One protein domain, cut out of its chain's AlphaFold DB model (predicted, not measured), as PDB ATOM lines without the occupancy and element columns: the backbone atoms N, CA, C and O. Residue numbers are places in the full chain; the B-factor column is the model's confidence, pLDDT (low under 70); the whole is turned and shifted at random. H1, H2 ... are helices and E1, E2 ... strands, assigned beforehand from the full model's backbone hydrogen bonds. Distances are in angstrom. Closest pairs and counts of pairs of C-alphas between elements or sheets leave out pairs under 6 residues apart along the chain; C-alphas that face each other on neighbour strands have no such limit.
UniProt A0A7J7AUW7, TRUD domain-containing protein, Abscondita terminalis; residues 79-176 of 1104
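This is residues 79 to 176 of the 1104 residues of the protein "TRUD domain-containing protein" of Abscondita terminalis (UniProt A0A7J7AUW7). A small, strongly twisted sheet has helices H1 and H2 over one face, in two layers; a tail, residues 79 to 87, sticks out. The 98 printed residues, under half in named elements, include H1, E1, H2, E2, E3 in order; the class is mixed, the whole loose, radius of gyration of the C-alphas 16.7 A, spans 61 by 32 by 27 A.

E3, residues 163 to 170, is antiparallel to E1, residues 126 to 129, N 128 to O 166 3.0 A, and makes a hairpin with E2, residues 153 to 160, N 156 to O 167 2.9 A. H2, residues 135 to 148, is over E2, closest C-alphas Tyr 142 and Val 155, 6.7 A. H1, residues 108 to 119, is over E3, closest C-alphas Leu 117 and Lys 170, 7.0 A. In both helices every O i to N i+4 pair is within hydrogen-bond range. E1, H2, E2 form a split strand-helix-strand unit, E3 between, crossover right-handed.

H1 begins at C-alpha 108 (56.151, 59.938, 64.513); E3, 22.6 A from first to last C-alpha, ends at C-alpha 170 (61.232, 51.625, 81.094).

No cut; pLDDT is under 70 in 22 residues, among them 92 to 104.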
ATOM      1  N   ALA A  79      24.711  17.846  79.518       96.38
ATOM      2  CA  ALA A  79      26.049  18.186  79.979       96.38
ATOM      3  C   ALA A  79      27.106  17.259  79.346       96.38
ATOM      4  O   ALA A  79      27.358  16.170  79.864       96.38
ATOM      5  N   LYS A  80      27.726  17.686  78.241       96.25
ATOM      6  CA  LYS A  80      28.837  17.004  77.557       96.25
ATOM      7  C   LYS A  80      30.080  17.890  77.587       96.25
ATOM      8  O   LYS A  80      30.021  19.037  77.156       96.25
ATOM      9  N   LEU A  81      31.200  17.360  78.077       95.75
ATOM     10  CA  LEU A  81      32.474  18.083  78.080       95.75
ATOM     11  C   LEU A  81      33.049  18.123  76.653       95.75
ATOM     12  O   LEU A  81      33.342  17.075  76.086       95.75
ATOM     13  N   THR A  82      33.202  19.316  76.079       95.38
ATOM     14  CA  THR A  82      33.690  19.526  74.700       95.38
ATOM     15  C   THR A  82      34.775  20.597  74.573       95.38
ATOM     16  O   THR A  82      35.321  20.764  73.490       95.38
ATOM     17  N   ASP A  83      35.086  21.336  75.640       93.25
ATOM     18  CA  ASP A  83      36.198  22.291  75.666       93.25
ATOM     19  C   ASP A  83      36.787  22.400  77.079       93.25
ATOM     20  O   ASP A  83      36.044  22.466  78.056       93.25
ATOM     21  N   LEU A  84      38.118  22.440  77.184       92.62
ATOM     22  CA  LEU A  84      38.879  22.632  78.430       92.62
ATOM     23  C   LEU A  84      39.457  24.054  78.563       92.62
ATOM     24  O   LEU A  84      40.114  24.363  79.563       92.62
ATOM     25  N   CYS A  85      39.294  24.898  77.544       89.12
ATOM     26  CA  CYS A  85      39.895  26.221  77.473       89.12
ATOM     27  C   CYS A  85      39.164  27.241  78.356       89.12
ATOM     28  O   CYS A  85      38.006  27.087  78.731       89.12
ATOM     29  N   SER A  86      39.868  28.320  78.696       88.12
ATOM     30  CA  SER A  86      39.265  29.510  79.297       88.12
ATOM     31  C   SER A  86      38.835  30.477  78.179       88.12
ATOM     32  O   SER A  86      39.640  30.703  77.267       88.12
ATOM     33  N   PRO A  87      37.626  31.076  78.241       87.62
ATOM     34  CA  PRO A  87      37.171  32.070  77.268       87.62
ATOM     35  C   PRO A  87      38.168  33.224  77.097       87.62
ATOM     36  O   PRO A  87      38.811  33.638  78.067       87.62
ATOM     37  N   ALA A  88      38.272  33.749  75.871       78.88
ATOM     38  CA  ALA A  88      39.270  34.748  75.478       78.88
ATOM     39  C   ALA A  88      39.312  35.957  76.431       78.88
ATOM     40  O   ALA A  88      40.377  36.280  76.957       78.88
ATOM     41  N   ASP A  89      38.144  36.521  76.752       77.12
ATOM     42  CA  ASP A  89      37.938  37.678  77.639       77.12
ATOM     43  C   ASP A  89      38.545  37.508  79.055       77.12
ATOM     44  O   ASP A  89      38.701  38.475  79.799       77.12
ATOM     45  N   PHE A  90      38.883  36.274  79.455       78.94
ATOM     46  CA  PHE A  90      39.378  35.911  80.787       78.94
ATOM     47  C   PHE A  90      40.830  35.387  80.785       78.94
ATOM     48  O   PHE A  90      41.342  34.960  81.828       78.94
ATOM     49  N   ASN A  91      41.529  35.439  79.644       71.88
ATOM     50  CA  ASN A  91      42.898  34.942  79.493       71.88
ATOM     51  C   ASN A  91      43.945  36.013  79.851       71.88
ATOM     52  O   ASN A  91      44.395  36.799  79.027       71.88
ATOM     53  N   VAL A  92      44.371  36.021  81.119       59.16
ATOM     54  CA  VAL A  92      45.245  37.059  81.718       59.16
ATOM     55  C   VAL A  92      46.744  36.916  81.351       59.16
ATOM     56  O   VAL A  92      47.627  37.278  82.132       59.16
ATOM     57  N   SER A  93      47.064  36.350  80.186       42.56
ATOM     58  CA  SER A  93      48.435  36.197  79.673       42.56
ATOM     59  C   SER A  93      48.436  35.917  78.170       42.56
ATOM     60  O   SER A  93      47.567  35.183  77.708       42.56
ATOM     61  N   SER A  94      49.472  36.402  77.478       35.28
ATOM     62  CA  SER A  94      49.621  36.448  76.014       35.28
ATOM     63  C   SER A  94      48.768  37.532  75.352       35.28
ATOM     64  O   SER A  94      47.570  37.383  75.138       35.28
ATOM     65  N   THR A  95      49.439  38.630  75.015       45.22
ATOM     66  CA  THR A  95      48.998  39.640  74.050       45.22
ATOM     67  C   THR A  95      48.607  38.983  72.728       45.22
ATOM     68  O   THR A  95      49.462  38.408  72.065       45.22
ATOM     69  N   ASN A  96      47.329  39.098  72.373       35.19
ATOM     70  CA  ASN A  96      46.787  39.029  71.012       35.19
ATOM     71  C   ASN A  96      45.542  39.939  70.958       35.19
ATOM     72  O   ASN A  96      44.458  39.542  70.541       35.19
ATOM     73  N   VAL A  97      45.700  41.175  71.445       39.75
ATOM     74  CA  VAL A  97      44.926  42.287  70.882       39.75
ATOM     75  C   VAL A  97      45.535  42.517  69.502       39.75
ATOM     76  O   VAL A  97      46.761  42.459  69.380       39.75
ATOM     77  N   GLU A  98      44.718  42.739  68.476       39.59
ATOM     78  CA  GLU A  98      45.234  43.113  67.157       39.59
ATOM     79  C   GLU A  98      46.179  44.315  67.294       39.59
ATOM     80  O   GLU A  98      45.975  45.191  68.144       39.59
ATOM     81  N   VAL A  99      47.259  44.336  66.511       42.00
ATOM     82  CA  VAL A  99      48.263  45.400  66.602       42.00
ATOM     83  C   VAL A  99      47.682  46.660  65.968       42.00
ATOM     84  O   VAL A  99      47.846  46.921  64.779       42.00
ATOM     85  N   ILE A 100      46.977  47.436  66.791       49.31
ATOM     86  CA  ILE A 100      46.516  48.785  66.473       49.31
ATOM     87  C   ILE A 100      47.744  49.708  66.504       49.31
ATOM     88  O   ILE A 100      47.934  50.501  67.427       49.31
ATOM     89  N   GLU A 101      48.584  49.594  65.471       50.25
ATOM     90  CA  GLU A 101      49.482  50.660  65.009       50.25
ATOM     91  C   GLU A 101      48.637  51.756  64.331       50.25
ATOM     92  O   GLU A 101      48.785  52.079  63.154       50.25
ATOM     93  N   ASP A 102      47.712  52.339  65.099       57.34
ATOM     94  CA  ASP A 102      47.070  53.595  64.728       57.34
ATOM     95  C   ASP A 102      48.098  54.712  64.927       57.34
ATOM     96  O   ASP A 102      48.205  55.335  65.990       57.34
ATOM     97  N   ALA A 103      48.901  54.922  63.882       55.22
ATOM     98  CA  ALA A 103      49.958  55.924  63.834       55.22
ATOM     99  C   ALA A 103      49.445  57.355  64.093       55.22
ATOM    100  O   ALA A 103      50.243  58.238  64.386       55.22
ATOM    101  N   THR A 104      48.127  57.597  64.058       62.00
ATOM    102  CA  THR A 104      47.544  58.912  64.367       62.00
ATOM    103  C   THR A 104      47.477  59.227  65.870       62.00
ATOM    104  O   THR A 104      47.297  60.388  66.237       62.00
ATOM    105  N   LEU A 105      47.659  58.232  66.755       72.31
ATOM    106  CA  LEU A 105      47.551  58.399  68.217       72.31
ATOM    107  C   LEU A 105      48.698  59.207  68.854       72.31
ATOM    108  O   LEU A 105      48.516  59.783  69.928       72.31
ATOM    109  N   LEU A 106      49.884  59.224  68.240       80.06
ATOM    110  CA  LEU A 106      51.073  59.953  68.700       80.06
ATOM    111  C   LEU A 106      51.908  60.391  67.483       80.06
ATOM    112  O   LEU A 106      51.990  59.621  66.531       80.06
ATOM    113  N   PRO A 107      52.585  61.557  67.508       79.69
ATOM    114  CA  PRO A 107      53.472  61.975  66.417       79.69
ATOM    115  C   PRO A 107      54.618  60.983  66.169       79.69
ATOM    116  O   PRO A 107      55.146  60.407  67.124       79.69
ATOM    117  N   ASP A 108      55.075  60.861  64.920       75.69
ATOM    118  CA  ASP A 108      56.151  59.938  64.513       75.69
ATOM    119  C   ASP A 108      57.444  60.115  65.333       75.69
ATOM    120  O   ASP A 108      58.041  59.136  65.784       75.69
ATOM    121  N   ASP A 109      57.823  61.361  65.642       78.31
ATOM    122  CA  ASP A 109      58.960  61.697  66.516       78.31
ATOM    123  C   ASP A 109      58.840  61.092  67.927       78.31
ATOM    124  O   ASP A 109      59.838  60.838  68.606       78.31
ATOM    125  N   THR A 110      57.609  60.878  68.397       82.38
ATOM    126  CA  THR A 110      57.326  60.236  69.685       82.38
ATOM    127  C   THR A 110      57.462  58.725  69.551       82.38
ATOM    128  O   THR A 110      58.137  58.107  70.372       82.38
ATOM    129  N   TRP A 111      56.914  58.125  68.490       82.94
ATOM    130  CA  TRP A 111      57.099  56.700  68.195       82.94
ATOM    131  C   TRP A 111      58.577  56.321  68.039       82.94
ATOM    132  O   TRP A 111      59.001  55.300  68.585       82.94
ATOM    133  N   ALA A 112      59.382  57.168  67.393       80.06
ATOM    134  CA  ALA A 112      60.829  56.998  67.294       80.06
ATOM    135  C   ALA A 112      61.504  56.930  68.679       80.06
ATOM    136  O   ALA A 112      62.250  55.989  68.952       80.06
ATOM    137  N   LYS A 113      61.179  57.860  69.589       82.56
ATOM    138  CA  LYS A 113      61.711  57.879  70.967       82.56
ATOM    139  C   LYS A 113      61.245  56.686  71.805       82.56
ATOM    140  O   LYS A 113      62.023  56.152  72.589       82.56
ATOM    141  N   ILE A 114      60.002  56.226  71.635       83.50
ATOM    142  CA  ILE A 114      59.488  55.006  72.289       83.50
ATOM    143  C   ILE A 114      60.263  53.777  71.794       83.50
ATOM    144  O   ILE A 114      60.673  52.934  72.594       83.50
ATOM    145  N   LYS A 115      60.529  53.698  70.485       81.69
ATOM    146  CA  LYS A 115      61.312  52.620  69.872       81.69
ATOM    147  C   LYS A 115      62.767  52.632  70.348       81.69
ATOM    148  O   LYS A 115      63.287  51.569  70.696       81.69
ATOM    149  N   GLU A 116      63.393  53.802  70.479       81.88
ATOM    150  CA  GLU A 116      64.712  53.938  71.109       81.88
ATOM    151  C   GLU A 116      64.687  53.470  72.576       81.88
ATOM    152  O   GLU A 116      65.494  52.624  72.962       81.88
ATOM    153  N   LEU A 117      63.706  53.911  73.375       82.81
ATOM    154  CA  LEU A 117      63.529  53.464  74.764       82.81
ATOM    155  C   LEU A 117      63.304  51.951  74.901       82.81
ATOM    156  O   LEU A 117      63.659  51.381  75.931       82.81
ATOM    157  N   SER A 118      62.749  51.281  73.887       77.50
ATOM    158  CA  SER A 118      62.612  49.817  73.880       77.50
ATOM    159  C   SER A 118      63.905  49.063  73.536       77.50
ATOM    160  O   SER A 118      64.038  47.902  73.917       77.50
ATOM    161  N   THR A 119      64.859  49.699  72.842       76.62
ATOM    162  CA  THR A 119      66.018  49.023  72.219       76.62
ATOM    163  C   THR A 119      67.374  49.415  72.808       76.62
ATOM    164  O   THR A 119      68.239  48.557  72.972       76.62
ATOM    165  N   ASN A 120      67.581  50.684  73.159       77.31
ATOM    166  CA  ASN A 120      68.833  51.199  73.710       77.31
ATOM    167  C   ASN A 120      68.811  51.099  75.244       77.31
ATOM    168  O   ASN A 120      67.996  51.755  75.894       77.31
ATOM    169  N   GLU A 121      69.709  50.318  75.863       65.94
ATOM    170  CA  GLU A 121      69.753  50.166  77.329       65.94
ATOM    171  C   GLU A 121      69.900  51.501  78.081       65.94
ATOM    172  O   GLU A 121      69.302  51.650  79.148       65.94
ATOM    173  N   LYS A 122      70.596  52.485  77.499       72.25
ATOM    174  CA  LYS A 122      70.926  53.775  78.128       72.25
ATOM    175  C   LYS A 122      69.957  54.923  77.812       72.25
ATOM    176  O   LYS A 122      70.203  56.033  78.266       72.25
ATOM    177  N   ALA A 123      68.891  54.685  77.046       78.19
ATOM    178  CA  ALA A 123      67.909  55.724  76.728       78.19
ATOM    179  C   ALA A 123      67.191  56.241  77.991       78.19
ATOM    180  O   ALA A 123      66.676  55.447  78.788       78.19
ATOM    181  N   GLU A 124      67.154  57.564  78.158       80.81
ATOM    182  CA  GLU A 124      66.503  58.227  79.292       80.81
ATOM    183  C   GLU A 124      64.971  58.295  79.122       80.81
ATOM    184  O   GLU A 124      64.467  58.293  77.994       80.81
ATOM    185  N   PRO A 125      64.196  58.352  80.224       85.88
ATOM    186  CA  PRO A 125      62.766  58.648  80.171       85.88
ATOM    187  C   PRO A 125      62.469  60.020  79.552       85.88
ATOM    188  O   PRO A 125      63.239  60.960  79.729       85.88
ATOM    189  N   PHE A 126      61.313  60.166  78.901       86.94
ATOM    190  CA  PHE A 126      60.863  61.456  78.366       86.94
ATOM    191  C   PHE A 126      59.404  61.762  78.718       86.94
ATOM    192  O   PHE A 126      58.614  60.874  79.046       86.94
ATOM    193  N   GLU A 127      59.033  63.037  78.633       88.06
ATOM    194  CA  GLU A 127      57.670  63.534  78.831       88.06
ATOM    195  C   GLU A 127      57.123  64.123  77.521       88.06
ATOM    196  O   GLU A 127      57.878  64.691  76.731       88.06
ATOM    197  N   ILE A 128      55.810  64.017  77.305       87.56
ATOM    198  CA  ILE A 128      55.072  64.808  76.303       87.56
ATOM    199  C   ILE A 128      53.990  65.635  76.996       87.56
ATOM    200  O   ILE A 128      53.410  65.181  77.989       87.56
ATOM    201  N   ASP A 129      53.690  66.820  76.455       81.19
ATOM    202  CA  ASP A 129      52.487  67.562  76.845       81.19
ATOM    203  C   ASP A 129      51.253  66.724  76.464       81.19
ATOM    204  O   ASP A 129      51.177  66.133  75.385       81.19
ATOM    205  N   ALA A 130      50.323  66.615  77.403       81.19
ATOM    206  CA  ALA A 130      49.112  65.822  77.306       81.19
ATOM    207  C   ALA A 130      47.865  66.634  77.708       81.19
ATOM    208  O   ALA A 130      46.801  66.065  77.969       81.19
ATOM    209  N   GLU A 131      47.984  67.966  77.754       76.06
ATOM    210  CA  GLU A 131      46.896  68.918  77.982       76.06
ATOM    211  C   GLU A 131      45.863  68.904  76.844       76.06
ATOM    212  O   GLU A 131      44.662  69.006  77.098       76.06
ATOM    213  N   THR A 132      46.311  68.664  75.608       70.94
ATOM    214  CA  THR A 132      45.460  68.487  74.419       70.94
ATOM    215  C   THR A 132      44.752  67.126  74.361       70.94
ATOM    216  O   THR A 132      43.799  66.964  73.597       70.94
ATOM    217  N   PHE A 133      45.169  66.133  75.159       80.81
ATOM    218  CA  PHE A 133      44.622  64.775  75.094       80.81
ATOM    219  C   PHE A 133      43.494  64.534  76.111       80.81
ATOM    220  O   PHE A 133      43.682  64.548  77.339       80.81
ATOM    221  N   THR A 134      42.308  64.196  75.594       81.75
ATOM    222  CA  THR A 134      41.160  63.774  76.414       81.75
ATOM    223  C   THR A 134      41.510  62.556  77.276       81.75
ATOM    224  O   THR A 134      42.447  61.805  76.992       81.75
ATOM    225  N   LYS A 135      40.753  62.329  78.358       76.06
ATOM    226  CA  LYS A 135      40.975  61.170  79.241       76.06
ATOM    227  C   LYS A 135      40.917  59.845  78.465       76.06
ATOM    228  O   LYS A 135      41.733  58.968  78.713       76.06
ATOM    229  N   GLU A 136      39.990  59.738  77.518       74.38
ATOM    230  CA  GLU A 136      39.799  58.562  76.663       74.38
ATOM    231  C   GLU A 136      40.936  58.387  75.653       74.38
ATOM    232  O   GLU A 136      41.424  57.272  75.483       74.38
ATOM    233  N   HIS A 137      41.423  59.473  75.042       77.50
ATOM    234  CA  HIS A 137      42.571  59.405  74.133       77.50
ATOM    235  C   HIS A 137      43.824  58.908  74.874       77.50
ATOM    236  O   HIS A 137      44.507  57.996  74.410       77.50
ATOM    237  N   ARG A 138      44.065  59.403  76.095       81.38
ATOM    238  CA  ARG A 138      45.164  58.913  76.944       81.38
ATOM    239  C   ARG A 138      44.989  57.445  77.340       81.38
ATOM    240  O   ARG A 138      45.974  56.715  77.339       81.38
ATOM    241  N   THR A 139      43.761  56.986  77.601       74.94
ATOM    242  CA  THR A 139      43.460  55.555  77.800       74.94
ATOM    243  C   THR A 139      43.838  54.709  76.580       74.94
ATOM    244  O   THR A 139      44.577  53.741  76.751       74.94
ATOM    245  N   LYS A 140      43.458  55.117  75.359       78.69
ATOM    246  CA  LYS A 140      43.862  54.416  74.124       78.69
ATOM    247  C   LYS A 140      45.384  54.332  73.968       78.69
ATOM    248  O   LYS A 140      45.901  53.280  73.607       78.69
ATOM    249  N   ILE A 141      46.114  55.404  74.295       80.19
ATOM    250  CA  ILE A 141      47.587  55.409  74.263       80.19
ATOM    251  C   ILE A 141      48.164  54.413  75.290       80.19
ATOM    252  O   ILE A 141      49.080  53.662  74.955       80.19
ATOM    253  N   TYR A 142      47.617  54.326  76.511       76.62
ATOM    254  CA  TYR A 142      48.036  53.300  77.484       76.62
ATOM    255  C   TYR A 142      47.801  51.874  76.978       76.62
ATOM    256  O   TYR A 142      48.641  51.003  77.196       76.62
ATOM    257  N   GLU A 143      46.669  51.630  76.322       71.62
ATOM    258  CA  GLU A 143      46.283  50.316  75.803       71.62
ATOM    259  C   GLU A 143      47.146  49.911  74.599       71.62
ATOM    260  O   GLU A 143      47.680  48.802  74.582       71.62
ATOM    261  N   CYS A 144      47.390  50.833  73.663       75.94
ATOM    262  CA  CYS A 144      48.268  50.639  72.508       75.94
ATOM    263  C   CYS A 144      49.718  50.325  72.931       75.94
ATOM    264  O   CYS A 144      50.260  49.279  72.565       75.94
ATOM    265  N   ILE A 145      50.330  51.147  73.797       77.12
ATOM    266  CA  ILE A 145      51.708  50.918  74.276       77.12
ATOM    267  C   ILE A 145      51.823  49.618  75.085       77.12
ATOM    268  O   ILE A 145      52.817  48.899  74.960       77.12
ATOM    269  N   ARG A 146      50.796  49.265  75.870       71.62
ATOM    270  CA  ARG A 146      50.729  47.988  76.602       71.62
ATOM    271  C   ARG A 146      50.510  46.782  75.681       71.62
ATOM    272  O   ARG A 146      50.907  45.684  76.062       71.62
ATOM    273  N   SER A 147      49.918  46.965  74.501       66.38
ATOM    274  CA  SER A 147      49.814  45.919  73.478       66.38
ATOM    275  C   SER A 147      51.169  45.680  72.804       66.38
ATOM    276  O   SER A 147      51.697  44.573  72.870       66.38
ATOM    277  N   ILE A 148      51.781  46.738  72.254       69.56
ATOM    278  CA  ILE A 148      53.019  46.652  71.458       69.56
ATOM    279  C   ILE A 148      54.234  46.279  72.326       69.56
ATOM    280  O   ILE A 148      55.009  45.395  71.970       69.56
ATOM    281  N   TYR A 149      54.404  46.927  73.485       72.06
ATOM    282  CA  TYR A 149      55.599  46.775  74.330       72.06
ATOM    283  C   TYR A 149      55.357  45.944  75.603       72.06
ATOM    284  O   TYR A 149      56.294  45.698  76.369       72.06
ATOM    285  N   GLY A 150      54.125  45.486  75.853       69.50
ATOM    286  CA  GLY A 150      53.782  44.551  76.929       69.50
ATOM    287  C   GLY A 150      54.094  45.065  78.340       69.50
ATOM    288  O   GLY A 150      53.287  45.738  78.980       69.50
ATOM    289  N   LYS A 151      55.272  44.681  78.850       67.88
ATOM    290  CA  LYS A 151      55.833  45.124  80.138       67.88
ATOM    291  C   LYS A 151      57.168  45.865  80.006       67.88
ATOM    292  O   LYS A 151      57.743  46.181  81.033       67.88
ATOM    293  N   ALA A 152      57.703  46.103  78.809       75.62
ATOM    294  CA  ALA A 152      59.008  46.752  78.649       75.62
ATOM    295  C   ALA A 152      58.948  48.266  78.924       75.62
ATOM    296  O   ALA A 152      59.855  48.822  79.545       75.62
ATOM    297  N   ILE A 153      57.855  48.914  78.508       80.81
ATOM    298  CA  ILE A 153      57.613  50.353  78.669       80.81
ATOM    299  C   ILE A 153      56.419  50.574  79.603       80.81
ATOM    300  O   ILE A 153      55.410  49.873  79.534       80.81
ATOM    301  N   VAL A 154      56.545  51.562  80.487       80.94
ATOM    302  CA  VAL A 154      55.515  52.029  81.414       80.94
ATOM    303  C   VAL A 154      55.290  53.513  81.162       80.94
ATOM    304  O   VAL A 154      56.213  54.319  81.260       80.94
ATOM    305  N   VAL A 155      54.044  53.875  80.874       85.56
ATOM    306  CA  VAL A 155      53.627  55.267  80.684       85.56
ATOM    307  C   VAL A 155      52.812  55.706  81.900       85.56
ATOM    308  O   VAL A 155      52.024  54.923  82.433       85.56
ATOM    309  N   GLN A 156      52.968  56.950  82.350       83.75
ATOM    310  CA  GLN A 156      52.248  57.516  83.499       83.75
ATOM    311  C   GLN A 156      51.770  58.940  83.183       83.75
ATOM    312  O   GLN A 156      52.555  59.751  82.708       83.75
ATOM    313  N   THR A 157      50.498  59.270  83.449       83.50
ATOM    314  CA  THR A 157      50.064  60.682  83.481       83.50
ATOM    315  C   THR A 157      50.535  61.248  84.811       83.50
ATOM    316  O   THR A 157      50.244  60.659  85.854       83.50
ATOM    317  N   GLN A 158      51.189  62.401  84.784       83.12
ATOM    318  CA  GLN A 158      51.461  63.209  85.968       83.12
ATOM    319  C   GLN A 158      50.929  64.631  85.734       83.12
ATOM    320  O   GLN A 158      50.785  65.064  84.589       83.12
ATOM    321  N   THR A 159      50.595  65.339  86.812       80.94
ATOM    322  CA  THR A 159      50.293  66.776  86.755       80.94
ATOM    323  C   THR A 159      51.522  67.511  87.264       80.94
ATOM    324  O   THR A 159      51.983  67.226  88.368       80.94
ATOM    325  N   LYS A 160      52.065  68.411  86.449       78.81
ATOM    326  CA  LYS A 160      53.356  69.070  86.643       78.81
ATOM    327  C   LYS A 160      53.191  70.511  86.179       78.81
ATOM    328  O   LYS A 160      52.758  70.726  85.052       78.81
ATOM    329  N   ASP A 161      53.439  71.462  87.077       74.75
ATOM    330  CA  ASP A 161      53.262  72.901  86.830       74.75
ATOM    331  C   ASP A 161      51.868  73.225  86.240       74.75
ATOM    332  O   ASP A 161      51.723  73.827  85.181       74.75
ATOM    333  N   GLU A 162      50.835  72.710  86.925       73.31
ATOM    334  CA  GLU A 162      49.391  72.703  86.588       73.31
ATOM    335  C   GLU A 162      48.982  71.983  85.282       73.31
ATOM    336  O   GLU A 162      47.848  71.501  85.168       73.31
ATOM    337  N   LYS A 163      49.913  71.785  84.346       76.88
ATOM    338  CA  LYS A 163      49.732  71.030  83.099       76.88
ATOM    339  C   LYS A 163      49.705  69.517  83.320       76.88
ATOM    340  O   LYS A 163      50.208  68.984  84.311       76.88
ATOM    341  N   LYS A 164      49.119  68.787  82.365       82.81
ATOM    342  CA  LYS A 164      49.127  67.312  82.339       82.81
ATOM    343  C   LYS A 164      50.198  66.837  81.371       82.81
ATOM    344  O   LYS A 164      50.131  67.168  80.194       82.81
ATOM    345  N   VAL A 165      51.124  66.011  81.845       87.56
ATOM    346  CA  VAL A 165      52.175  65.398  81.024       87.56
ATOM    347  C   VAL A 165      52.058  63.879  81.044       87.56
ATOM    348  O   VAL A 165      51.634  63.287  82.042       87.56
ATOM    349  N   MET A 166      52.433  63.229  79.945       86.50
ATOM    350  CA  MET A 166      52.594  61.776  79.887       86.50
ATOM    351  C   MET A 166      54.079  61.431  79.869       86.50
ATOM    352  O   MET A 166      54.786  61.728  78.911       86.50
ATOM    353  N   HIS A 167      54.535  60.815  80.956       87.12
ATOM    354  CA  HIS A 167      55.909  60.387  81.181       87.12
ATOM    355  C   HIS A 167      56.080  58.931  80.728       87.12
ATOM    356  O   HIS A 167      55.370  58.042  81.209       87.12
ATOM    357  N   PHE A 168      57.008  58.695  79.803       88.06
ATOM    358  CA  PHE A 168      57.350  57.397  79.228       88.06
ATOM    359  C   PHE A 168      58.679  56.929  79.822       88.06
ATOM    360  O   PHE A 168      59.713  57.559  79.606       88.06
ATOM    361  N   LYS A 169      58.665  55.810  80.556       86.12
ATOM    362  CA  LYS A 169      59.872  55.193  81.121       86.12
ATOM    363  C   LYS A 169      59.923  53.689  80.867       86.12
ATOM    364  O   LYS A 169      58.908  53.055  80.588       86.12
ATOM    365  N   LYS A 170      61.104  53.088  81.014       82.81
ATOM    366  CA  LYS A 170      61.232  51.625  81.094       82.81
ATOM    367  C   LYS A 170      60.532  51.072  82.330       82.81
ATOM    368  O   LYS A 170      60.369  51.756  83.341       82.81
ATOM    369  N   TYR A 171      60.169  49.797  82.266       75.25
ATOM    370  CA  TYR A 171      59.799  49.046  83.454       75.25
ATOM    371  C   TYR A 171      61.016  48.761  84.335       75.25
ATOM    372  O   TYR A 171      61.971  48.099  83.932       75.25
ATOM    373  N   THR A 172      60.924  49.225  85.571       71.94
ATOM    374  CA  THR A 172      61.843  48.960  86.676       71.94
ATOM    375  C   THR A 172      61.046  48.346  87.834       71.94
ATOM    376  O   THR A 172      59.814  48.351  87.825       71.94
ATOM    377  N   SER A 173      61.704  47.755  88.835       56.44
ATOM    378  CA  SER A 173      61.017  47.011  89.910       56.44
ATOM    379  C   SER A 173      60.164  47.881  90.853       56.44
ATOM    380  O   SER A 173      59.337  47.343  91.587       56.44
ATOM    381  N   ASP A 174      60.319  49.206  90.801       55.81
ATOM    382  CA  ASP A 174      59.469  50.223  91.437       55.81
ATOM    383  C   ASP A 174      58.181  50.556  90.650       55.81
ATOM    384  O   ASP A 174      57.280  51.205  91.187       55.81
ATOM    385  N   CYS A 175      58.052  50.127  89.388       54.97
ATOM    386  CA  CYS A 175      56.895  50.449  88.554       54.97
ATOM    387  C   CYS A 175      55.621  49.727  89.019       54.97
ATOM    388  O   CYS A 175      55.390  48.557  88.701       54.97
ATOM    389  N   HIS A 176      54.728  50.454  89.696       49.62
ATOM    390  CA  HIS A 176      53.388  49.967  90.017       49.62
ATOM    391  C   HIS A 176      52.538  49.785  88.744       49.62
ATOM    392  O   HIS A 176      52.045  50.756  88.170       49.62
TER     393      HIS A 176